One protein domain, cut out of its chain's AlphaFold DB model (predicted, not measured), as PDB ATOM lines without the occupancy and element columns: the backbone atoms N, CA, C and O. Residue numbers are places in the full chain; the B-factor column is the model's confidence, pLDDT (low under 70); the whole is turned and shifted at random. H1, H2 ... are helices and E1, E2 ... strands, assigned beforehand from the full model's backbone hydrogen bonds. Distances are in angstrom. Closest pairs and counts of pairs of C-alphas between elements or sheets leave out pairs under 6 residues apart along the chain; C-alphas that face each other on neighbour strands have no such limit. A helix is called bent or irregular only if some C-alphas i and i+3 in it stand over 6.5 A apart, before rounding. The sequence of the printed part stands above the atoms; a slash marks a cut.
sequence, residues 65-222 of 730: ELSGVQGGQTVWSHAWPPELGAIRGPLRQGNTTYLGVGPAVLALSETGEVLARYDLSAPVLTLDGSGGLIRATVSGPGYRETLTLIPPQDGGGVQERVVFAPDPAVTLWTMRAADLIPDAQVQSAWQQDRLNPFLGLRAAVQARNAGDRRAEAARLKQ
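AT A GLANCE: This is residues 65 to 222 of the 730 residues of an uncharacterized protein of Deinococcus radiophilus (UniProt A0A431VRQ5). Two small antiparallel sheets, E3 to E6 and E7 to E9, form a sandwich, closest together at E3 and E7 and wider apart at E6 and E9, with a separate two-strand hairpin, E1 and E2, to one side. From the sandwich the chain runs through H1, H2 and H3 to the helical hairpin H4 and H5, which lies at the far end of the longest axis. The 158 printed residues hold nine named strands followed by five named helices, a mixed class. The whole is compact, with a radius of gyration of the C-alphas of 16.3 A and spans of 50 by 44 by 30 A.

IN THESE COORDINATES: E1, residues 65 to 70, begins with C-alpha 65 at (243.049, 65.348, 202.460), and E2 is residues 73 to 79. E3, residues 87 to 93, is 17.7 A long; E4 is residues 96 to 101, E5 104 to 108 and E6 114 to 119. E7 is residues 124 to 128, E8 134 to 140, 20.1 A long, and E9 143 to 149, 19.2 A long. H1 is residues 168 to 171, H2 173 to 179 and H3 183 to 192. H3 is irregular, with C-alphas 184 and 187 7.3 A apart. H4, residues 197 to 209, is 18.2 A long, and H5, residues 213 to 222, ends with C-alpha 222 at (263.266, 69.800, 185.250).

HOW THE PARTS SIT: E3 to E6 form a meander, each strand the antiparallel neighbour of the one before, in a twisted sheet; N 91 and O 98 are 2.9 A apart, N 99 and O 106 2.9 A, and N 105 and O 118 2.9 A. E7 to E9 form a second meander, with N 137 and O 126 at 2.9 A and N 138 and O 145 at 2.8 A. Between the two sheets, the closest C-alphas of E3 and E7 are those of Arg 88 and Thr 126, 6.2 A apart. E1 and E2 form a hairpin, with N 68 and O 76 at 2.9 A; E1 and E3 are only just apart, at 8.3 A. H1 and H2 meet only through their link. H2 only grazes the sheet E3 to E6 with residues 173 to 174, and H3 with residues 190 to 192. H4 touches H2 with residues 198 to 199 alone, closest at the C-alphas of Ala 178 and Leu 199, 5.4 A. H3 and H4 touch at a steep tilt of 54 degrees, closest at the C-alphas of Trp 190 and Leu 199, 5.5 A. H4 and H5 form a helical hairpin at a shallow tilt of 9 degrees, with the C-alphas of Ala 204 and Glu 216 closest at 4.4 A. Every O i to N i+4 pair is within hydrogen-bond range in H2, H4 and H5, against 4 of 6 in H3; H1 is too short for such a pair.

THE WHOLE: The C-alphas farthest apart, of Gly 131 and Gly 211, are 51.5 A apart. The printed part has no cut, and the link from E9 to H1, 18 residues, is long. The mean pLDDT of the printed part is 96.8, and no printed residue is under 70.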
ATOM      1  N   GLU A  65     241.886  66.231 202.509       97.25
ATOM      2  CA  GLU A  65     243.049  65.348 202.460       97.25
ATOM      3  C   GLU A  65     242.715  64.091 201.649       97.25
ATOM      4  O   GLU A  65     241.748  63.396 201.956       97.25
ATOM      5  N   LEU A  66     243.492  63.811 200.601       97.38
ATOM      6  CA  LEU A  66     243.437  62.552 199.857       97.38
ATOM      7  C   LEU A  66     244.574  61.654 200.345       97.38
ATOM      8  O   LEU A  66     245.735  62.063 200.291       97.38
ATOM      9  N   SER A  67     244.254  60.444 200.789       97.31
ATOM     10  CA  SER A  67     245.212  59.472 201.315       97.31
ATOM     11  C   SER A  67     245.153  58.144 200.564       97.31
ATOM     12  O   SER A  67     244.080  57.670 200.195       97.31
ATOM     13  N   GLY A  68     246.318  57.530 200.362       96.62
ATOM     14  CA  GLY A  68     246.443  56.135 199.949       96.62
ATOM     15  C   GLY A  68     246.613  55.251 201.178       96.62
ATOM     16  O   GLY A  68     247.623  55.355 201.876       96.62
ATOM     17  N   VAL A  69     245.635  54.389 201.447       96.19
ATOM     18  CA  VAL A  69     245.597  53.499 202.612       96.19
ATOM     19  C   VAL A  69     245.844  52.058 202.167       96.19
ATOM     20  O   VAL A  69     245.131  51.529 201.318       96.19
ATOM     21  N   GLN A  70     246.842  51.399 202.755       95.06
ATOM     22  CA  GLN A  70     247.175  49.996 202.496       95.06
ATOM     23  C   GLN A  70     247.224  49.245 203.832       95.06
ATOM     24  O   GLN A  70     247.873  49.691 204.777       95.06
ATOM     25  N   GLY A  71     246.478  48.143 203.962       91.50
ATOM     26  CA  GLY A  71     246.407  47.381 205.220       91.50
ATOM     27  C   GLY A  71     245.921  48.185 206.441       91.50
ATOM     28  O   GLY A  71     246.253  47.837 207.571       91.50
ATOM     29  N   GLY A  72     245.180  49.281 206.229       92.25
ATOM     30  CA  GLY A  72     244.754  50.207 207.287       92.25
ATOM     31  C   GLY A  72     245.803  51.245 207.715       92.25
ATOM     32  O   GLY A  72     245.558  51.983 208.665       92.25
ATOM     33  N   GLN A  73     246.953  51.330 207.035       95.12
ATOM     34  CA  GLN A  73     247.964  52.372 207.250       95.12
ATOM     35  C   GLN A  73     248.007  53.345 206.067       95.12
ATOM     36  O   GLN A  73     247.985  52.929 204.910       95.12
ATOM     37  N   THR A  74     248.091  54.645 206.352       96.12
ATOM     38  CA  THR A  74     248.299  55.681 205.331       96.12
ATOM     39  C   THR A  74     249.735  55.615 204.813       96.12
ATOM     40  O   THR A  74     250.671  55.918 205.550       96.12
ATOM     41  N   VAL A  75     249.904  55.235 203.547       95.38
ATOM     42  CA  VAL A  75     251.210  55.148 202.864       95.38
ATOM     43  C   VAL A  75     251.641  56.522 202.339       95.38
ATOM     44  O   VAL A  75     252.820  56.865 202.363       95.38
ATOM     45  N   TRP A  76     250.674  57.328 201.898       95.12
ATOM     46  CA  TRP A  76     250.858  58.714 201.472       95.12
ATOM     47  C   TRP A  76     249.584  59.521 201.721       95.12
ATOM     48  O   TRP A  76     248.480  58.971 201.697       95.12
ATOM     49  N   SER A  77     249.718  60.836 201.895       96.00
ATOM     50  CA  SER A  77     248.586  61.761 201.817       96.00
ATOM     51  C   SER A  77     248.972  63.119 201.228       96.00
ATOM     52  O   SER A  77     250.143  63.509 201.201       96.00
ATOM     53  N   HIS A  78     247.961  63.821 200.720       95.81
ATOM     54  CA  HIS A  78     248.025  65.185 200.195       95.81
ATOM     55  C   HIS A  78     246.876  65.995 200.781       95.81
ATOM     56  O   HIS A  78     245.721  65.605 200.626       95.81
ATOM     57  N   ALA A  79     247.171  67.142 201.389       95.25
ATOM     58  CA  ALA A  79     246.164  68.072 201.891       95.25
ATOM     59  C   ALA A  79     246.211  69.386 201.101       95.25
ATOM     60  O   ALA A  79     247.247  70.052 201.065       95.25
ATOM     61  N   TRP A  80     245.091  69.791 200.492       96.00
ATOM     62  CA  TRP A  80     245.015  71.057 199.752       96.00
ATOM     63  C   TRP A  80     244.305  72.142 200.573       96.00
ATOM     64  O   TRP A  80     243.146  71.949 200.953       96.00
ATOM     65  N   PRO A  81     244.917  73.317 200.797       96.25
ATOM     66  CA  PRO A  81     244.274  74.416 201.521       96.25
ATOM     67  C   PRO A  81     243.041  74.968 200.763       96.25
ATOM     68  O   PRO A  81     242.954  74.823 199.535       96.25
ATOM     69  N   PRO A  82     242.030  75.532 201.458       96.31
ATOM     70  CA  PRO A  82     240.749  75.943 200.865       96.31
ATOM     71  C   PRO A  82     240.865  77.038 199.790       96.31
ATOM     72  O   PRO A  82     240.057  77.072 198.862       96.31
ATOM     73  N   GLU A  83     241.903  77.871 199.846       96.56
ATOM     74  CA  GLU A  83     242.215  78.958 198.907       96.56
ATOM     75  C   GLU A  83     242.490  78.464 197.472       96.56
ATOM     76  O   GLU A  83     242.437  79.243 196.510       96.56
ATOM     77  N   LEU A  84     242.766  77.166 197.307       96.81
ATOM     78  CA  LEU A  84     242.923  76.506 196.008       96.81
ATOM     79  C   LEU A  84     241.595  76.080 195.370       96.81
ATOM     80  O   LEU A  84     241.606  75.610 194.236       96.81
ATOM     81  N   GLY A  85     240.461  76.294 196.043       96.62
ATOM     82  CA  GLY A  85     239.119  76.064 195.507       96.62
ATOM     83  C   GLY A  85     238.509  74.714 195.889       96.62
ATOM     84  O   GLY A  85     239.002  73.990 196.760       96.62
ATOM     85  N   ALA A  86     237.379  74.387 195.261       96.81
ATOM     86  CA  ALA A  86     236.646  73.150 195.515       96.81
ATOM     87  C   ALA A  86     237.425  71.906 195.047       96.81
ATOM     88  O   ALA A  86     238.156  71.970 194.063       96.81
ATOM     89  N   ILE A  87     237.230  70.780 195.738       97.94
ATOM     90  CA  ILE A  87     237.782  69.474 195.350       97.94
ATOM     91  C   ILE A  87     236.680  68.629 194.690       97.94
ATOM     92  O   ILE A  87     235.507  68.736 195.072       97.94
ATOM     93  N   ARG A  88     237.034  67.825 193.679       97.88
ATOM     94  CA  ARG A  88     236.136  66.934 192.922       97.88
ATOM     95  C   ARG A  88     236.807  65.594 192.618       97.88
ATOM     96  O   ARG A  88     237.981  65.565 192.270       97.88
ATOM     97  N   GLY A  89     236.041  64.508 192.699       94.06
ATOM     98  CA  GLY A  89     236.570  63.142 192.700       94.06
ATOM     99  C   GLY A  89     236.731  62.606 194.133       94.06
ATOM    100  O   GLY A  89     236.055  63.119 195.029       94.06
ATOM    101  N   PRO A  90     237.605  61.609 194.365       96.94
ATOM    102  CA  PRO A  90     238.490  60.982 193.383       96.94
ATOM    103  C   PRO A  90     237.729  60.218 192.288       96.94
ATOM    104  O   PRO A  90     236.665  59.657 192.531       96.94
ATOM    105  N   LEU A  91     238.297  60.184 191.084       97.50
ATOM    106  CA  LEU A  91     237.895  59.302 189.988       97.50
ATOM    107  C   LEU A  91     239.071  58.365 189.690       97.50
ATOM    108  O   LEU A  91     240.125  58.835 189.271       97.50
ATOM    109  N   ARG A  92     238.928  57.055 189.912       96.50
ATOM    110  CA  ARG A  92     239.994  56.076 189.633       96.50
ATOM    111  C   ARG A  92     239.764  55.413 188.276       96.50
ATOM    112  O   ARG A  92     238.689  54.869 188.040       96.50
ATOM    113  N   GLN A  93     240.779  55.422 187.416       96.31
ATOM    114  CA  GLN A  93     240.787  54.688 186.149       96.31
ATOM    115  C   GLN A  93     242.102  53.907 186.048       96.31
ATOM    116  O   GLN A  93     243.178  54.483 185.881       96.31
ATOM    117  N   GLY A  94     242.008  52.584 186.217       93.81
ATOM    118  CA  GLY A  94     243.172  51.712 186.396       93.81
ATOM    119  C   GLY A  94     244.033  52.142 187.590       93.81
ATOM    120  O   GLY A  94     243.527  52.418 188.683       93.81
ATOM    121  N   ASN A  95     245.340  52.236 187.351       94.81
ATOM    122  CA  ASN A  95     246.361  52.590 188.338       94.81
ATOM    123  C   ASN A  95     246.512  54.112 188.558       94.81
ATOM    124  O   ASN A  95     247.417  54.546 189.267       94.81
ATOM    125  N   THR A  96     245.655  54.945 187.951       97.44
ATOM    126  CA  THR A  96     245.692  56.410 188.112       97.44
ATOM    127  C   THR A  96     244.436  56.921 188.811       97.44
ATOM    128  O   THR A  96     243.314  56.546 188.456       97.44
ATOM    129  N   THR A  97     244.616  57.815 189.784       98.00
ATOM    130  CA  THR A  97     243.518  58.538 190.441       98.00
ATOM    131  C   THR A  97     243.503  59.997 190.011       98.00
ATOM    132  O   THR A  97     244.502  60.695 190.132       98.00
ATOM    133  N   TYR A  98     242.355  60.472 189.542       98.38
ATOM    134  CA  TYR A  98     242.142  61.835 189.078       98.38
ATOM    135  C   TYR A  98     241.392  62.636 190.144       98.38
ATOM    136  O   TYR A  98     240.325  62.225 190.611       98.38
ATOM    137  N   LEU A  99     241.949  63.787 190.518       98.50
ATOM    138  CA  LEU A  99     241.365  64.705 191.493       98.50
ATOM    139  C   LEU A  99     241.320  66.124 190.919       98.50
ATOM    140  O   LEU A  99     242.352  66.706 190.593       98.50
ATOM    141  N   GLY A 100     240.123  66.697 190.814       98.38
ATOM    142  CA  GLY A 100     239.945  68.113 190.512       98.38
ATOM    143  C   GLY A 100     240.210  68.948 191.760       98.38
ATOM    144  O   GLY A 100     239.611  68.679 192.800       98.38
ATOM    145  N   VAL A 101     241.071  69.960 191.664       98.19
ATOM    146  CA  VAL A 101     241.377  70.916 192.737       98.19
ATOM    147  C   VAL A 101     241.329  72.326 192.150       98.19
ATOM    148  O   VAL A 101     242.249  72.777 191.469       98.19
ATOM    149  N   GLY A 102     240.220  73.028 192.380       97.81
ATOM    150  CA  GLY A 102     239.964  74.316 191.740       97.81
ATOM    151  C   GLY A 102     239.904  74.175 190.209       97.81
ATOM    152  O   GLY A 102     239.083  73.397 189.734       97.81
ATOM    153  N   PRO A 103     240.707  74.927 189.432       98.00
ATOM    154  CA  PRO A 103     240.752  74.884 187.967       98.00
ATOM    155  C   PRO A 103     241.660  73.781 187.398       98.00
ATOM    156  O   PRO A 103     241.730  73.626 186.183       98.00
ATOM    157  N   ALA A 104     242.388  73.051 188.246       98.19
ATOM    158  CA  ALA A 104     243.297  71.998 187.822       98.19
ATOM    159  C   ALA A 104     242.685  70.613 188.068       98.19
ATOM    160  O   ALA A 104     241.948  70.413 189.034       98.19
ATOM    161  N   VAL A 105     243.045  69.636 187.238       98.56
ATOM    162  CA  VAL A 105     242.927  68.208 187.571       98.56
ATOM    163  C   VAL A 105     244.328  67.638 187.735       98.56
ATOM    164  O   VAL A 105     245.208  67.909 186.920       98.56
ATOM    165  N   LEU A 106     244.541  66.860 188.791       98.31
ATOM    166  CA  LEU A 106     245.782  66.148 189.076       98.31
ATOM    167  C   LEU A 106     245.566  64.658 188.807       98.31
ATOM    168  O   LEU A 106     244.618  64.079 189.339       98.31
ATOM    169  N   ALA A 107     246.436  64.052 188.003       98.19
ATOM    170  CA  ALA A 107     246.550  62.604 187.873       98.19
ATOM    171  C   ALA A 107     247.612  62.114 188.861       98.19
ATOM    172  O   ALA A 107     248.764  62.541 188.790       98.19
ATOM    173  N   LEU A 108     247.225  61.241 189.782       98.00
ATOM    174  CA  LEU A 108     248.056  60.732 190.868       98.00
ATOM    175  C   LEU A 108     248.327  59.240 190.667       98.00
ATOM    176  O   LEU A 108     247.409  58.479 190.340       98.00
ATOM    177  N   SER A 109     249.574  58.832 190.887       96.88
ATOM    178  CA  SER A 109     249.977  57.427 190.929       96.88
ATOM    179  C   SER A 109     249.469  56.717 192.191       96.88
ATOM    180  O   SER A 109     248.994  57.332 193.147       96.88
ATOM    181  N   GLU A 110     249.676  55.405 192.246       95.12
ATOM    182  CA  GLU A 110     249.453  54.581 193.444       95.12
ATOM    183  C   GLU A 110     250.388  54.925 194.611       95.12
ATOM    184  O   GLU A 110     250.072  54.613 195.755       95.12
ATOM    185  N   THR A 111     251.498  55.624 194.351       95.19
ATOM    186  CA  THR A 111     252.402  56.196 195.364       95.19
ATOM    187  C   THR A 111     252.078  57.655 195.713       95.19
ATOM    188  O   THR A 111     252.773  58.253 196.533       95.19
ATOM    189  N   GLY A 112     251.046  58.242 195.098       95.06
ATOM    190  CA  GLY A 112     250.677  59.645 195.280       95.06
ATOM    191  C   GLY A 112     251.593  60.643 194.558       95.06
ATOM    192  O   GLY A 112     251.525  61.831 194.853       95.06
ATOM    193  N   GLU A 113     252.449  60.222 193.627       95.81
ATOM    194  CA  GLU A 113     253.209  61.152 192.779       95.81
ATOM    195  C   GLU A 113     252.286  61.758 191.709       95.81
ATOM    196  O   GLU A 113     251.480  61.045 191.101       95.81
ATOM    197  N   VAL A 114     252.376  63.073 191.471       97.12
ATOM    198  CA  VAL A 114     251.594  63.741 190.417       97.12
ATOM    199  C   VAL A 114     252.184  63.396 189.044       97.12
ATOM    200  O   VAL A 114     253.199  63.956 188.630       97.12
ATOM    201  N   LEU A 115     251.521  62.484 188.330       97.00
ATOM    202  CA  LEU A 115     251.892  62.009 186.991       97.00
ATOM    203  C   LEU A 115     251.575  63.033 185.893       97.00
ATOM    204  O   LEU A 115     252.329  63.168 184.935       97.00
ATOM    205  N   ALA A 116     250.459  63.755 186.027       97.56
ATOM    206  CA  ALA A 116     250.055  64.820 185.110       97.56
ATOM    207  C   ALA A 116     249.233  65.894 185.835       97.56
ATOM    208  O   ALA A 116     248.503  65.599 186.784       97.56
ATOM    209  N   ARG A 117     249.296  67.137 185.341       97.69
ATOM    210  CA  ARG A 117     248.330  68.195 185.661       97.69
ATOM    211  C   ARG A 117     247.638  68.657 184.384       97.69
ATOM    212  O   ARG A 117     248.287  68.887 183.367       97.69
ATOM    213  N   TYR A 118     246.330  68.843 184.478       98.06
ATOM    214  CA  TYR A 118     245.488  69.428 183.445       98.06
ATOM    215  C   TYR A 118     244.994  70.781 183.957       98.06
ATOM    216  O   TYR A 118     244.105  70.833 184.804       98.06
ATOM    217  N   ASP A 119     245.604  71.867 183.492       97.62
ATOM    218  CA  ASP A 119     245.195  73.235 183.825       97.62
ATOM    219  C   ASP A 119     244.033  73.656 182.898       97.62
ATOM    220  O   ASP A 119     244.221  73.755 181.682       97.62
ATOM    221  N   LEU A 120     242.827  73.862 183.451       97.88
ATOM    222  CA  LEU A 120     241.570  74.030 182.697       97.88
ATOM    223  C   LEU A 120     241.037  75.480 182.696       97.88
ATOM    224  O   LEU A 120     241.488  76.336 183.455       97.88
ATOM    225  N   SER A 121     240.049  75.766 181.839       96.88
ATOM    226  CA  SER A 121     239.515  77.121 181.592       96.88
ATOM    227  C   SER A 121     238.751  77.741 182.773       96.88
ATOM    228  O   SER A 121     238.676  78.969 182.871       96.88
ATOM    229  N   ALA A 122     238.212  76.909 183.673       97.81
ATOM    230  CA  ALA A 122     237.440  77.294 184.856       97.81
ATOM    231  C   ALA A 122     237.578  76.245 185.982       97.81
ATOM    232  O   ALA A 122     238.095  75.154 185.741       97.81
ATOM    233  N   PRO A 123     237.065  76.517 187.199       98.12
ATOM    234  CA  PRO A 123     236.953  75.517 188.258       98.12
ATOM    235  C   PRO A 123     236.199  74.244 187.836       98.12
ATOM    236  O   PRO A 123     235.133  74.309 187.214       98.12
ATOM    237  N   VAL A 124     236.730  73.085 188.235       98.50
ATOM    238  CA  VAL A 124     236.145  71.756 188.014       98.50
ATOM    239  C   VAL A 124     234.819  71.639 188.764       98.50
ATOM    240  O   VAL A 124     234.747  71.767 189.988       98.50
ATOM    241  N   LEU A 125     233.757  71.354 188.015       98.06
ATOM    242  CA  LEU A 125     232.421  71.090 188.531       98.06
ATOM    243  C   LEU A 125     232.214  69.591 188.783       98.06
ATOM    244  O   LEU A 125     231.762  69.231 189.871       98.06
ATOM    245  N   THR A 126     232.577  68.740 187.817       98.06
ATOM    246  CA  THR A 126     232.512  67.266 187.899       98.06
ATOM    247  C   THR A 126     233.662  66.611 187.132       98.06
ATOM    248  O   THR A 126     234.152  67.173 186.154       98.06
ATOM    249  N   LEU A 127     234.021  65.390 187.531       98.25
ATOM    250  CA  LEU A 127     234.813  64.452 186.730       98.25
ATOM    251  C   LEU A 127     233.928  63.261 186.347       98.25
ATOM    252  O   LEU A 127     233.110  62.832 187.160       98.25
ATOM    253  N   ASP A 128     234.105  62.738 185.139       97.62
ATOM    254  CA  ASP A 128     233.450  61.536 184.619       97.62
ATOM    255  C   ASP A 128     234.483  60.650 183.896       97.62
ATOM    256  O   ASP A 128     235.442  61.163 183.322       97.62
ATOM    257  N   GLY A 129     234.292  59.329 183.948       95.88
ATOM    258  CA  GLY A 129     235.095  58.311 183.252       95.88
ATOM    259  C   GLY A 129     234.265  57.435 182.301       95.88
ATOM    260  O   GLY A 129     234.702  56.351 181.900       95.88
ATOM    261  N   SER A 130     233.027  57.838 181.995       94.00
ATOM    262  CA  SER A 130     232.099  57.052 181.181       94.00
ATOM    263  C   SER A 130     232.635  56.786 179.766       94.00
ATOM    264  O   SER A 130     233.205  57.643 179.092       94.00
ATOM    265  N   GLY A 131     232.467  55.542 179.303       90.88
ATOM    266  CA  GLY A 131     232.982  55.100 178.003       90.88
ATOM    267  C   GLY A 131     234.511  54.980 177.918       90.88
ATOM    268  O   GLY A 131     235.033  54.859 176.814       90.88
ATOM    269  N   GLY A 132     235.231  55.018 179.047       92.69
ATOM    270  CA  GLY A 132     236.693  54.892 179.098       92.69
ATOM    271  C   GLY A 132     237.461  56.180 178.776       92.69
ATOM    272  O   GLY A 132     238.688  56.187 178.863       92.69
ATOM    273  N   LEU A 133     236.756  57.267 178.448       96.12
ATOM    274  CA  LEU A 133     237.325  58.604 178.294       96.12
ATOM    275  C   LEU A 133     237.131  59.399 179.584       96.12
ATOM    276  O   LEU A 133     236.040  59.412 180.152       96.12
ATOM    277  N   ILE A 134     238.169  60.118 180.002       97.94
ATOM    278  CA  ILE A 134     238.106  60.980 181.180       97.94
ATOM    279  C   ILE A 134     237.639  62.361 180.743       97.94
ATOM    280  O   ILE A 134     238.232  62.972 179.856       97.94
ATOM    281  N   ARG A 135     236.584  62.869 181.377       98.31
ATOM    282  CA  ARG A 135     236.001  64.177 181.079       98.31
ATOM    283  C   ARG A 135     235.917  65.032 182.332       98.31
ATOM    284  O   ARG A 135     235.298  64.648 183.322       98.31
ATOM    285  N   ALA A 136     236.502  66.221 182.263       98.50
ATOM    286  CA  ALA A 136     236.335  67.262 183.262       98.50
ATOM    287  C   ALA A 136     235.300  68.276 182.769       98.50
ATOM    288  O   ALA A 136     235.520  68.975 181.781       98.50
ATOM    289  N   THR A 137     234.176  68.382 183.475       98.44
ATOM    290  CA  THR A 137     233.233  69.486 183.275       98.44
ATOM    291  C   THR A 137     233.675  70.641 184.155       98.44
ATOM    292  O   THR A 137     233.738  70.493 185.378       98.44
ATOM    293  N   VAL A 138     233.931  71.802 183.564       98.31
ATOM    294  CA  VAL A 138     234.289  73.043 184.262       98.31
ATOM    295  C   VAL A 138     233.172  74.073 184.124       98.31
ATOM    296  O   VAL A 138     232.377  74.027 183.182       98.31
ATOM    297  N   SER A 139     233.059  74.999 185.076       97.44
ATOM    298  CA  SER A 139     232.021  76.034 185.030       97.44
ATOM    299  C   SER A 139     232.493  77.348 185.636       97.44
ATOM    300  O   SER A 139     233.153  77.369 186.674       97.44
ATOM    301  N   GLY A 140     232.112  78.454 185.000       95.75
ATOM    302  CA  GLY A 140     232.363  79.807 185.484       95.75
ATOM    303  C   GLY A 140     231.187  80.743 185.182       95.75
ATOM    304  O   GLY A 140     230.100  80.276 184.831       95.75
ATOM    305  N   PRO A 141     231.361  82.069 185.329       93.44
ATOM    306  CA  PRO A 141     230.263  83.028 185.207       93.44
ATOM    307  C   PRO A 141     229.596  82.995 183.823       93.44
ATOM    308  O   PRO A 141     230.150  83.487 182.845       93.44
ATOM    309  N   GLY A 142     228.400  82.406 183.746       93.75
ATOM    310  CA  GLY A 142     227.605  82.309 182.517       93.75
ATOM    311  C   GLY A 142     228.007  81.198 181.539       93.75
ATOM    312  O   GLY A 142     227.403  81.124 180.473       93.75
ATOM    313  N   TYR A 143     228.972  80.327 181.871       96.00
ATOM    314  CA  TYR A 143     229.426  79.261 180.968       96.00
ATOM    315  C   TYR A 143     229.730  77.928 181.669       96.00
ATOM    316  O   TYR A 143     230.010  77.847 182.873       96.00
ATOM    317  N   ARG A 144     229.688  76.867 180.865       97.12
ATOM    318  CA  ARG A 144     230.111  75.507 181.197       97.12
ATOM    319  C   ARG A 144     230.799  74.920 179.971       97.12
ATOM    320  O   ARG A 144     230.338  75.140 178.857       97.12
ATOM    321  N   GLU A 145     231.868  74.178 180.197       96.81
ATOM    322  CA  GLU A 145     232.671  73.530 179.161       96.81
ATOM    323  C   GLU A 145     233.003  72.110 179.639       96.81
ATOM    324  O   GLU A 145     233.131  71.882 180.844       96.81
ATOM    325  N   THR A 146     233.103  71.153 178.719       97.56
ATOM    326  CA  THR A 146     233.499  69.774 179.028       97.56
ATOM    327  C   THR A 146     234.734  69.447 178.211       97.56
ATOM    328  O   THR A 146     234.722  69.618 176.996       97.56
ATOM    329  N   LEU A 147     235.785  69.008 178.896       97.94
ATOM    330  CA  LEU A 147     237.127  68.834 178.357       97.94
ATOM    331  C   LEU A 147     237.571  67.381 178.548       97.94
ATOM    332  O   LEU A 147     237.452  66.837 179.649       97.94
ATOM    333  N   THR A 148     238.073  66.755 177.489       98.19
ATOM    334  CA  THR A 148     238.539  65.368 177.469       98.19
ATOM    335  C   THR A 148     240.022  65.325 177.833       98.19
ATOM    336  O   THR A 148     240.867  65.934 177.171       98.19
ATOM    337  N   LEU A 149     240.344  64.622 178.917       98.19
ATOM    338  CA  LEU A 149     241.701  64.521 179.447       98.19
ATOM    339  C   LEU A 149     242.416  63.324 178.813       98.19
ATOM    340  O   LEU A 149     241.948  62.189 178.910       98.19
ATOM    341  N   ILE A 150     243.563  63.581 178.190       97.56
ATOM    342  CA  ILE A 150     244.451  62.551 177.646       97.56
ATOM    343  C   ILE A 150     245.174  61.890 178.833       97.56
ATOM    344  O   ILE A 150     245.741  62.610 179.660       97.56
ATOM    345  N   PRO A 151     245.170  60.556 178.983       96.69
ATOM    346  CA  PRO A 151     245.822  59.914 180.123       96.69
ATOM    347  C   PRO A 151     247.347  60.164 180.185       96.69
ATOM    348  O   PRO A 151     247.972  60.396 179.147       96.69
ATOM    349  N   PRO A 152     247.988  60.092 181.371       96.44
ATOM    350  CA  PRO A 152     249.420  60.366 181.518       96.44
ATOM    351  C   PRO A 152     250.319  59.468 180.660       96.44
ATOM    352  O   PRO A 152     251.305  59.950 180.108       96.44
ATOM    353  N   GLN A 153     249.972  58.183 180.504       95.12
ATOM    354  CA  GLN A 153     250.744  57.249 179.673       95.12
ATOM    355  C   GLN A 153     250.694  57.580 178.172       95.12
ATOM    356  O   GLN A 153     251.604  57.211 177.438       95.12
ATOM    357  N   ASP A 154     249.670  58.321 177.739       95.44
ATOM    358  CA  ASP A 154     249.462  58.763 176.358       95.44
ATOM    359  C   ASP A 154     250.031  60.184 176.118       95.44
ATOM    360  O   ASP A 154     249.758  60.818 175.100       95.44
ATOM    361  N   GLY A 155     250.835  60.692 177.066       92.69
ATOM    362  CA  GLY A 155     251.495  62.003 177.031       92.69
ATOM    363  C   GLY A 155     250.826  63.089 177.882       92.69
ATOM    364  O   GLY A 155     251.424  64.143 178.102       92.69
ATOM    365  N   GLY A 156     249.621  62.840 178.404       94.62
ATOM    366  CA  GLY A 156     248.857  63.821 179.174       94.62
ATOM    367  C   GLY A 156     248.295  64.981 178.333       94.62
ATOM    368  O   GLY A 156     248.385  65.007 177.109       94.62
ATOM    369  N   GLY A 157     247.713  65.975 179.010       95.44
ATOM    370  CA  GLY A 157     247.118  67.156 178.372       95.44
ATOM    371  C   GLY A 157     245.622  67.029 178.052       95.44
ATOM    372  O   GLY A 157     244.949  66.084 178.452       95.44
ATOM    373  N   VAL A 158     245.072  68.039 177.382       97.00
ATOM    374  CA  VAL A 158     243.636  68.141 177.067       97.00
ATOM    375  C   VAL A 158     243.457  68.069 175.555       97.00
ATOM    376  O   VAL A 158     244.247  68.665 174.821       97.00
ATOM    377  N   GLN A 159     242.449  67.330 175.091       96.06
ATOM    378  CA  GLN A 159     242.202  67.122 173.663       96.06
ATOM    379  C   GLN A 159     241.689  68.397 172.969       96.06
ATOM    380  O   GLN A 159     242.051  68.678 171.826       96.06
ATOM    381  N   GLU A 160     240.841  69.167 173.646       95.00
ATOM    382  CA  GLU A 160     240.267  70.417 173.157       95.00
ATOM    383  C   GLU A 160     241.155  71.633 173.489       95.00
ATOM    384  O   GLU A 160     241.946  71.637 174.437       95.00
ATOM    385  N   ARG A 161     241.006  72.724 172.724       95.31
ATOM    386  CA  ARG A 161     241.736  73.980 172.967       95.31
ATOM    387  C   ARG A 161     241.229  74.664 174.242       95.31
ATOM    388  O   ARG A 161     240.292  75.456 174.198       95.31
ATOM    389  N   VAL A 162     241.918  74.446 175.358       96.56
ATOM    390  CA  VAL A 162     241.654  75.166 176.614       96.56
ATOM    391  C   VAL A 162     242.071  76.636 176.503       96.56
ATOM    392  O   VAL A 162     243.265  76.957 176.511       96.56
ATOM    393  N   VAL A 163     241.085  77.535 176.467       95.75
ATOM    394  CA  VAL A 163     241.276  78.991 176.566       95.75
ATOM    395  C   VAL A 163     240.922  79.456 177.977       95.75
ATOM    396  O   VAL A 163     239.811  79.234 178.451       95.75
ATOM    397  N   PHE A 164     241.855  80.113 178.668       95.12
ATOM    398  CA  PHE A 164     241.625  80.569 180.040       95.12
ATOM    399  C   PHE A 164     240.828  81.870 180.101       95.12
ATOM    400  O   PHE A 164     241.208  82.875 179.485       95.12
ATOM    401  N   ALA A 165     239.797  81.885 180.947       93.56
ATOM    402  CA  ALA A 165     239.202  83.129 181.414       93.56
ATOM    403  C   ALA A 165     240.280  84.028 182.078       93.56
ATOM    404  O   ALA A 165     241.214  83.508 182.696       93.56
ATOM    405  N   PRO A 166     240.167  85.367 181.989       95.50
ATOM    406  CA  PRO A 166     241.117  86.330 182.556       95.50
ATOM    407  C   PRO A 166     240.957  86.473 184.082       95.50
ATOM    408  O   PRO A 166     240.749  87.564 184.608       95.50
ATOM    409  N   ASP A 167     241.027  85.352 184.793       96.62
ATOM    410  CA  ASP A 167     240.889  85.256 186.242       96.62
ATOM    411  C   ASP A 167     242.222  84.782 186.856       96.62
ATOM    412  O   ASP A 167     242.663  83.666 186.550       96.62
ATOM    413  N   PRO A 168     242.882  85.574 187.727       96.62
ATOM    414  CA  PRO A 168     244.071  85.147 188.471       96.62
ATOM    415  C   PRO A 168     243.849  83.895 189.339       96.62
ATOM    416  O   PRO A 168     244.804  83.167 189.627       96.62
ATOM    417  N   ALA A 169     242.609  83.610 189.756       96.25
ATOM    418  CA  ALA A 169     242.286  82.397 190.499       96.25
ATOM    419  C   ALA A 169     242.411  81.130 189.635       96.25
ATOM    420  O   ALA A 169     242.790  80.089 190.178       96.25
ATOM    421  N   VAL A 170     242.163  81.244 188.324       97.19
ATOM    422  CA  VAL A 170     242.380  80.201 187.309       97.19
ATOM    423  C   VAL A 170     243.836  80.221 186.833       97.19
ATOM    424  O   VAL A 170     244.623  79.332 187.143       97.19
ATOM    425  N   THR A 171     244.215  81.291 186.137       97.56
ATOM    426  CA  THR A 171     245.467  81.427 185.366       97.56
ATOM    427  C   THR A 171     246.755  81.356 186.188       97.56
ATOM    428  O   THR A 171     247.788  80.953 185.657       97.56
ATOM    429  N   LEU A 172     246.714  81.732 187.472       97.00
ATOM    430  CA  LEU A 172     247.868  81.715 188.378       97.00
ATOM    431  C   LEU A 172     247.699  80.713 189.533       97.00
ATOM    432  O   LEU A 172     248.432  80.790 190.522       97.00
ATOM    433  N   TRP A 173     246.763  79.759 189.425       97.94
ATOM    434  CA  TRP A 173     246.496  78.748 190.458       97.94
ATOM    435  C   TRP A 173     247.763  78.011 190.912       97.94
ATOM    436  O   TRP A 173     248.056  77.982 192.104       97.94
ATOM    437  N   THR A 174     248.570  77.521 189.968       97.56
ATOM    438  CA  THR A 174     249.810  76.769 190.231       97.56
ATOM    439  C   THR A 174     250.843  77.584 191.018       97.56
ATOM    440  O   THR A 174     251.563  77.032 191.852       97.56
ATOM    441  N   MET A 175     250.882  78.909 190.815       97.88
ATOM    442  CA  MET A 175     251.713  79.814 191.618       97.88
ATOM    443  C   MET A 175     251.172  79.927 193.046       97.88
ATOM    444  O   MET A 175     251.939  79.779 193.992       97.88
ATOM    445  N   ARG A 176     249.856  80.127 193.211       97.56
ATOM    446  CA  ARG A 176     249.215  80.220 194.536       97.56
ATOM    447  C   ARG A 176     249.373  78.919 195.330       97.56
ATOM    448  O   ARG A 176     249.675  78.975 196.516       97.56
ATOM    449  N   ALA A 177     249.252  77.764 194.673       97.38
ATOM    450  CA  ALA A 177     249.510  76.454 195.271       97.38
ATOM    451  C   ALA A 177     250.949  76.324 195.791       97.38
ATOM    452  O   ALA A 177     251.154  75.816 196.889       97.38
ATOM    453  N   ALA A 178     251.934  76.840 195.051       97.94
ATOM    454  CA  ALA A 178     253.323  76.836 195.493       97.94
ATOM    455  C   ALA A 178     253.616  77.860 196.597       97.94
ATOM    456  O   ALA A 178     254.331  77.528 197.536       97.94
ATOM    457  N   ASP A 179     253.102  79.090 196.495       97.75
ATOM    458  CA  ASP A 179     253.343  80.164 197.475       97.75
ATOM    459  C   ASP A 179     252.747  79.838 198.863       97.75
ATOM    460  O   ASP A 179     253.247  80.342 199.866       97.75
ATOM    461  N   LEU A 180     251.729  78.969 198.940       97.12
ATOM    462  CA  LEU A 180     251.135  78.500 200.203       97.12
ATOM    463  C   LEU A 180     251.994  77.470 200.965       97.12
ATOM    464  O   LEU A 180     251.753  77.250 202.150       97.12
ATOM    465  N   ILE A 181     252.995  76.846 200.331       97.62
ATOM    466  CA  ILE A 181     253.869  75.861 200.993       97.62
ATOM    467  C   ILE A 181     254.962  76.576 201.819       97.62
ATOM    468  O   ILE A 181     255.725  77.364 201.248       97.62
ATOM    469  N   PRO A 182     255.121  76.302 203.130       97.38
ATOM    470  CA  PRO A 182     256.218  76.845 203.936       97.38
ATOM    471  C   PRO A 182     257.599  76.431 203.405       97.38
ATOM    472  O   PRO A 182     257.765  75.309 202.933       97.38
ATOM    473  N   ASP A 183     258.623  77.287 203.528       96.56
ATOM    474  CA  ASP A 183     259.962  77.001 202.973       96.56
ATOM    475  C   ASP A 183     260.559  75.667 203.450       96.56
ATOM    476  O   ASP A 183     261.144  74.941 202.648       96.56
ATOM    477  N   ALA A 184     260.338  75.291 204.713       97.19
ATOM    478  CA  ALA A 184     260.792  74.015 205.275       97.19
ATOM    479  C   ALA A 184     260.171  72.767 204.607       97.19
ATOM    480  O   ALA A 184     260.715  71.675 204.737       97.19
ATOM    481  N   GLN A 185     259.050  72.916 203.890       97.31
ATOM    482  CA  GLN A 185     258.311  71.832 203.229       97.31
ATOM    483  C   GLN A 185     258.460  71.842 201.697       97.31
ATOM    484  O   GLN A 185     257.998  70.921 201.028       97.31
ATOM    485  N   VAL A 186     259.133  72.846 201.117       97.69
ATOM    486  CA  VAL A 186     259.316  72.975 199.655       97.69
ATOM    487  C   VAL A 186     259.968  71.734 199.045       97.69
ATOM    488  O   VAL A 186     259.551  71.285 197.982       97.69
ATOM    489  N   GLN A 187     260.969  71.151 199.713       96.06
ATOM    490  CA  GLN A 187     261.690  69.990 199.192       96.06
ATOM    491  C   GLN A 187     260.812  68.731 199.098       96.06
ATOM    492  O   GLN A 187     260.923  68.006 198.108       96.06
ATOM    493  N   SER A 188     259.962  68.467 200.095       94.88
ATOM    494  CA  SER A 188     259.042  67.321 200.095       94.88
ATOM    495  C   SER A 188     257.866  67.559 199.151       94.88
ATOM    496  O   SER A 188     257.602  66.714 198.297       94.88
ATOM    497  N   ALA A 189     257.251  68.746 199.204       95.88
ATOM    498  CA  ALA A 189     256.168  69.128 198.298       95.88
ATOM    499  C   ALA A 189     256.599  69.073 196.820       95.88
ATOM    500  O   ALA A 189     255.828  68.640 195.973       95.88
ATOM    501  N   TRP A 190     257.850  69.434 196.500       96.19
ATOM    502  CA  TRP A 190     258.390  69.307 195.141       96.19
ATOM    503  C   TRP A 190     258.741  67.861 194.732       96.19
ATOM    504  O   TRP A 190     258.850  67.584 193.543       96.19
ATOM    505  N   GLN A 191     258.913  66.913 195.666       94.75
ATOM    506  CA  GLN A 191     258.946  65.488 195.290       94.75
ATOM    507  C   GLN A 191     257.543  64.927 195.024       94.75
ATOM    508  O   GLN A 191     257.421  64.002 194.230       94.75
ATOM    509  N   GLN A 192     256.511  65.491 195.654       93.81
ATOM    510  CA  GLN A 192     255.112  65.087 195.487       93.81
ATOM    511  C   GLN A 192     254.486  65.677 194.206       93.81
ATOM    512  O   GLN A 192     253.962  64.928 193.382       93.81
ATOM    513  N   ASP A 193     254.593  66.996 193.997       96.19
ATOM    514  CA  ASP A 193     254.237  67.692 192.750       96.19
ATOM    515  C   ASP A 193     255.498  68.224 192.049       96.19
ATOM    516  O   ASP A 193     255.905  69.386 192.175       96.19
ATOM    517  N   ARG A 194     256.109  67.336 191.261       96.12
ATOM    518  CA  ARG A 194     257.241  67.642 190.378       96.12
ATOM    519  C   ARG A 194     256.868  68.511 189.173       96.12
ATOM    520  O   ARG A 194     257.770  69.029 188.514       96.12
ATOM    521  N   LEU A 195     255.573  68.682 188.887       96.12
ATOM    522  CA  LEU A 195     255.047  69.455 187.757       96.12
ATOM    523  C   LEU A 195     254.726  70.909 188.133       96.12
ATOM    524  O   LEU A 195     254.323  71.696 187.269       96.12
ATOM    525  N   ASN A 196     254.868  71.296 189.403       97.75
ATOM    526  CA  ASN A 196     254.771  72.686 189.832       97.75
ATOM    527  C   ASN A 196     256.118  73.414 189.637       97.75
ATOM    528  O   ASN A 196     257.070  73.187 190.396       97.75
ATOM    529  N   PRO A 197     256.221  74.340 188.665       98.31
ATOM    530  CA  PRO A 197     257.492  74.964 188.322       98.31
ATOM    531  C   PRO A 197     257.960  75.955 189.398       98.31
ATOM    532  O   PRO A 197     259.156  76.213 189.529       98.31
ATOM    533  N   PHE A 198     257.041  76.491 190.206       98.56
ATOM    534  CA  PHE A 198     257.360  77.425 191.285       98.56
ATOM    535  C   PHE A 198     257.904  76.700 192.523       98.56
ATOM    536  O   PHE A 198     258.833  77.208 193.150       98.56
ATOM    537  N   LEU A 199     257.398  75.498 192.838       98.38
ATOM    538  CA  LEU A 199     258.017  74.630 193.848       98.38
ATOM    539  C   LEU A 199     259.424  74.205 193.409       98.38
ATOM    540  O   LEU A 199     260.368  74.353 194.183       98.38
ATOM    541  N   GLY A 200     259.593  73.788 192.148       98.19
ATOM    542  CA  GLY A 200     260.907  73.445 191.597       98.19
ATOM    543  C   GLY A 200     261.897  74.618 191.602       98.19
ATOM    544  O   GLY A 200     263.062  74.438 191.956       98.19
ATOM    545  N   LEU A 201     261.442  75.842 191.308       98.69
ATOM    546  CA  LEU A 201     262.269  77.050 191.396       98.69
ATOM    547  C   LEU A 201     262.652  77.397 192.846       98.69
ATOM    548  O   LEU A 201     263.817  77.701 193.110       98.69
ATOM    549  N   ARG A 202     261.716  77.316 193.803       98.56
ATOM    550  CA  ARG A 202     262.031  77.509 195.233       98.56
ATOM    551  C   ARG A 202     263.029  76.454 195.714       98.56
ATOM    552  O   ARG A 202     264.020  76.807 196.350       98.56
ATOM    553  N   ALA A 203     262.845  75.194 195.321       98.38
ATOM    554  CA  ALA A 203     263.787  74.114 195.598       98.38
ATOM    555  C   ALA A 203     265.167  74.366 194.954       98.38
ATOM    556  O   ALA A 203     266.189  74.059 195.571       98.38
ATOM    557  N   ALA A 204     265.238  74.925 193.740       98.50
ATOM    558  CA  ALA A 204     266.502  75.287 193.092       98.50
ATOM    559  C   ALA A 204     267.243  76.396 193.852       98.50
ATOM    560  O   ALA A 204     268.446  76.288 194.083       98.50
ATOM    561  N   VAL A 205     266.526  77.431 194.302       98.31
ATOM    562  CA  VAL A 205     267.096  78.509 195.128       98.31
ATOM    563  C   VAL A 205     267.560  77.983 196.491       98.31
ATOM    564  O   VAL A 205     268.632  78.369 196.947       98.31
ATOM    565  N   GLN A 206     266.829  77.055 197.118       98.12
ATOM    566  CA  GLN A 206     267.284  76.395 198.350       98.12
ATOM    567  C   GLN A 206     268.576  75.588 198.133       98.12
ATOM    568  O   GLN A 206     269.513  75.733 198.914       98.12
ATOM    569  N   ALA A 207     268.671  74.810 197.046       98.00
ATOM    570  CA  ALA A 207     269.894  74.081 196.693       98.00
ATOM    571  C   ALA A 207     271.083  75.028 196.456       98.00
ATOM    572  O   ALA A 207     272.156  74.820 197.021       98.00
ATOM    573  N   ARG A 208     270.868  76.122 195.712       98.06
ATOM    574  CA  ARG A 208     271.864  77.182 195.498       98.06
ATOM    575  C   ARG A 208     272.366  77.778 196.812       98.06
ATOM    576  O   ARG A 208     273.570  77.941 196.988       98.06
ATOM    577  N   ASN A 209     271.452  78.097 197.727       97.75
ATOM    578  CA  ASN A 209     271.776  78.697 199.021       97.75
ATOM    579  C   ASN A 209     272.515  77.711 199.949       97.75
ATOM    580  O   ASN A 209     273.307  78.145 200.779       97.75
ATOM    581  N   ALA A 210     272.308  76.401 199.774       97.88
ATOM    582  CA  ALA A 210     273.082  75.335 200.417       97.88
ATOM    583  C   ALA A 210     274.410  75.004 199.694       97.88
ATOM    584  O   ALA A 210     275.149  74.127 200.138       97.88
ATOM    585  N   GLY A 211     274.721  75.675 198.579       98.25
ATOM    586  CA  GLY A 211     275.929  75.457 197.775       98.25
ATOM    587  C   GLY A 211     275.850  74.312 196.755       98.25
ATOM    588  O   GLY A 211     276.781  74.150 195.962       98.25
ATOM    589  N   ASP A 212     274.756  73.544 196.705       98.12
ATOM    590  CA  ASP A 212     274.603  72.427 195.766       98.12
ATOM    591  C   ASP A 212     274.184  72.903 194.366       98.12
ATOM    592  O   ASP A 212     273.015  72.880 193.961       98.12
ATOM    593  N   ARG A 213     275.202  73.284 193.592       98.00
ATOM    594  CA  ARG A 213     275.085  73.662 192.180       98.00
ATOM    595  C   ARG A 213     274.584  72.533 191.271       98.00
ATOM    596  O   ARG A 213     274.045  72.820 190.203       98.00
ATOM    597  N   ARG A 214     274.746  71.258 191.654       98.00
ATOM    598  CA  ARG A 214     274.278  70.116 190.847       98.00
ATOM    599  C   ARG A 214     272.775  69.935 191.015       98.00
ATOM    600  O   ARG A 214     272.066  69.820 190.016       98.00
ATOM    601  N   ALA A 215     272.284  69.980 192.252       97.44
ATOM    602  CA  ALA A 215     270.856  69.953 192.527       97.44
ATOM    603  C   ALA A 215     270.145  71.209 191.992       97.44
ATOM    604  O   ALA A 215     269.079  71.065 191.400       97.44
ATOM    605  N   GLU A 216     270.737  72.406 192.115       98.25
ATOM    606  CA  GLU A 216     270.243  73.646 191.481       98.25
ATOM    607  C   GLU A 216     270.020  73.455 189.971       98.25
ATOM    608  O   GLU A 216     268.904  73.641 189.482       98.25
ATOM    609  N   ALA A 217     271.048  73.018 189.236       98.12
ATOM    610  CA  ALA A 217     270.969  72.829 187.788       98.12
ATOM    611  C   ALA A 217     269.969  71.731 187.378       98.12
ATOM    612  O   ALA A 217     269.215  71.913 186.420       98.12
ATOM    613  N   ALA A 218     269.917  70.612 188.111       97.50
ATOM    614  CA  ALA A 218     268.957  69.537 187.854       97.50
ATOM    615  C   ALA A 218     267.502  70.002 188.056       97.50
ATOM    616  O   ALA A 218     266.650  69.743 187.204       97.50
ATOM    617  N   ARG A 219     267.234  70.749 189.137       97.44
ATOM    618  CA  ARG A 219     265.918  71.341 189.442       97.44
ATOM    619  C   ARG A 219     265.477  72.305 188.347       97.44
ATOM    620  O   ARG A 219     264.368  72.178 187.840       97.44
ATOM    621  N   LEU A 220     266.354  73.223 187.936       98.31
ATOM    622  CA  LEU A 220     266.055  74.186 186.872       98.31
ATOM    623  C   LEU A 220     265.805  73.496 185.523       98.31
ATOM    624  O   LEU A 220     264.838  73.835 184.847       98.31
ATOM    625  N   LYS A 221     266.598  72.476 185.160       97.94
ATOM    626  CA  LYS A 221     266.360  71.680 183.944       97.94
ATOM    627  C   LYS A 221     264.984  71.003 183.962       97.94
ATOM    628  O   LYS A 221     264.296  71.009 182.947       97.94
ATOM    629  N   GLN A 222     264.575  70.445 185.102       96.50
ATOM    630  CA  GLN A 222     263.266  69.800 185.250       96.50
ATOM    631  C   GLN A 222     262.108  70.809 185.194       96.50
ATOM    632  O   GLN A 222     261.113  70.549 184.525       96.50
TER     633      GLN A 222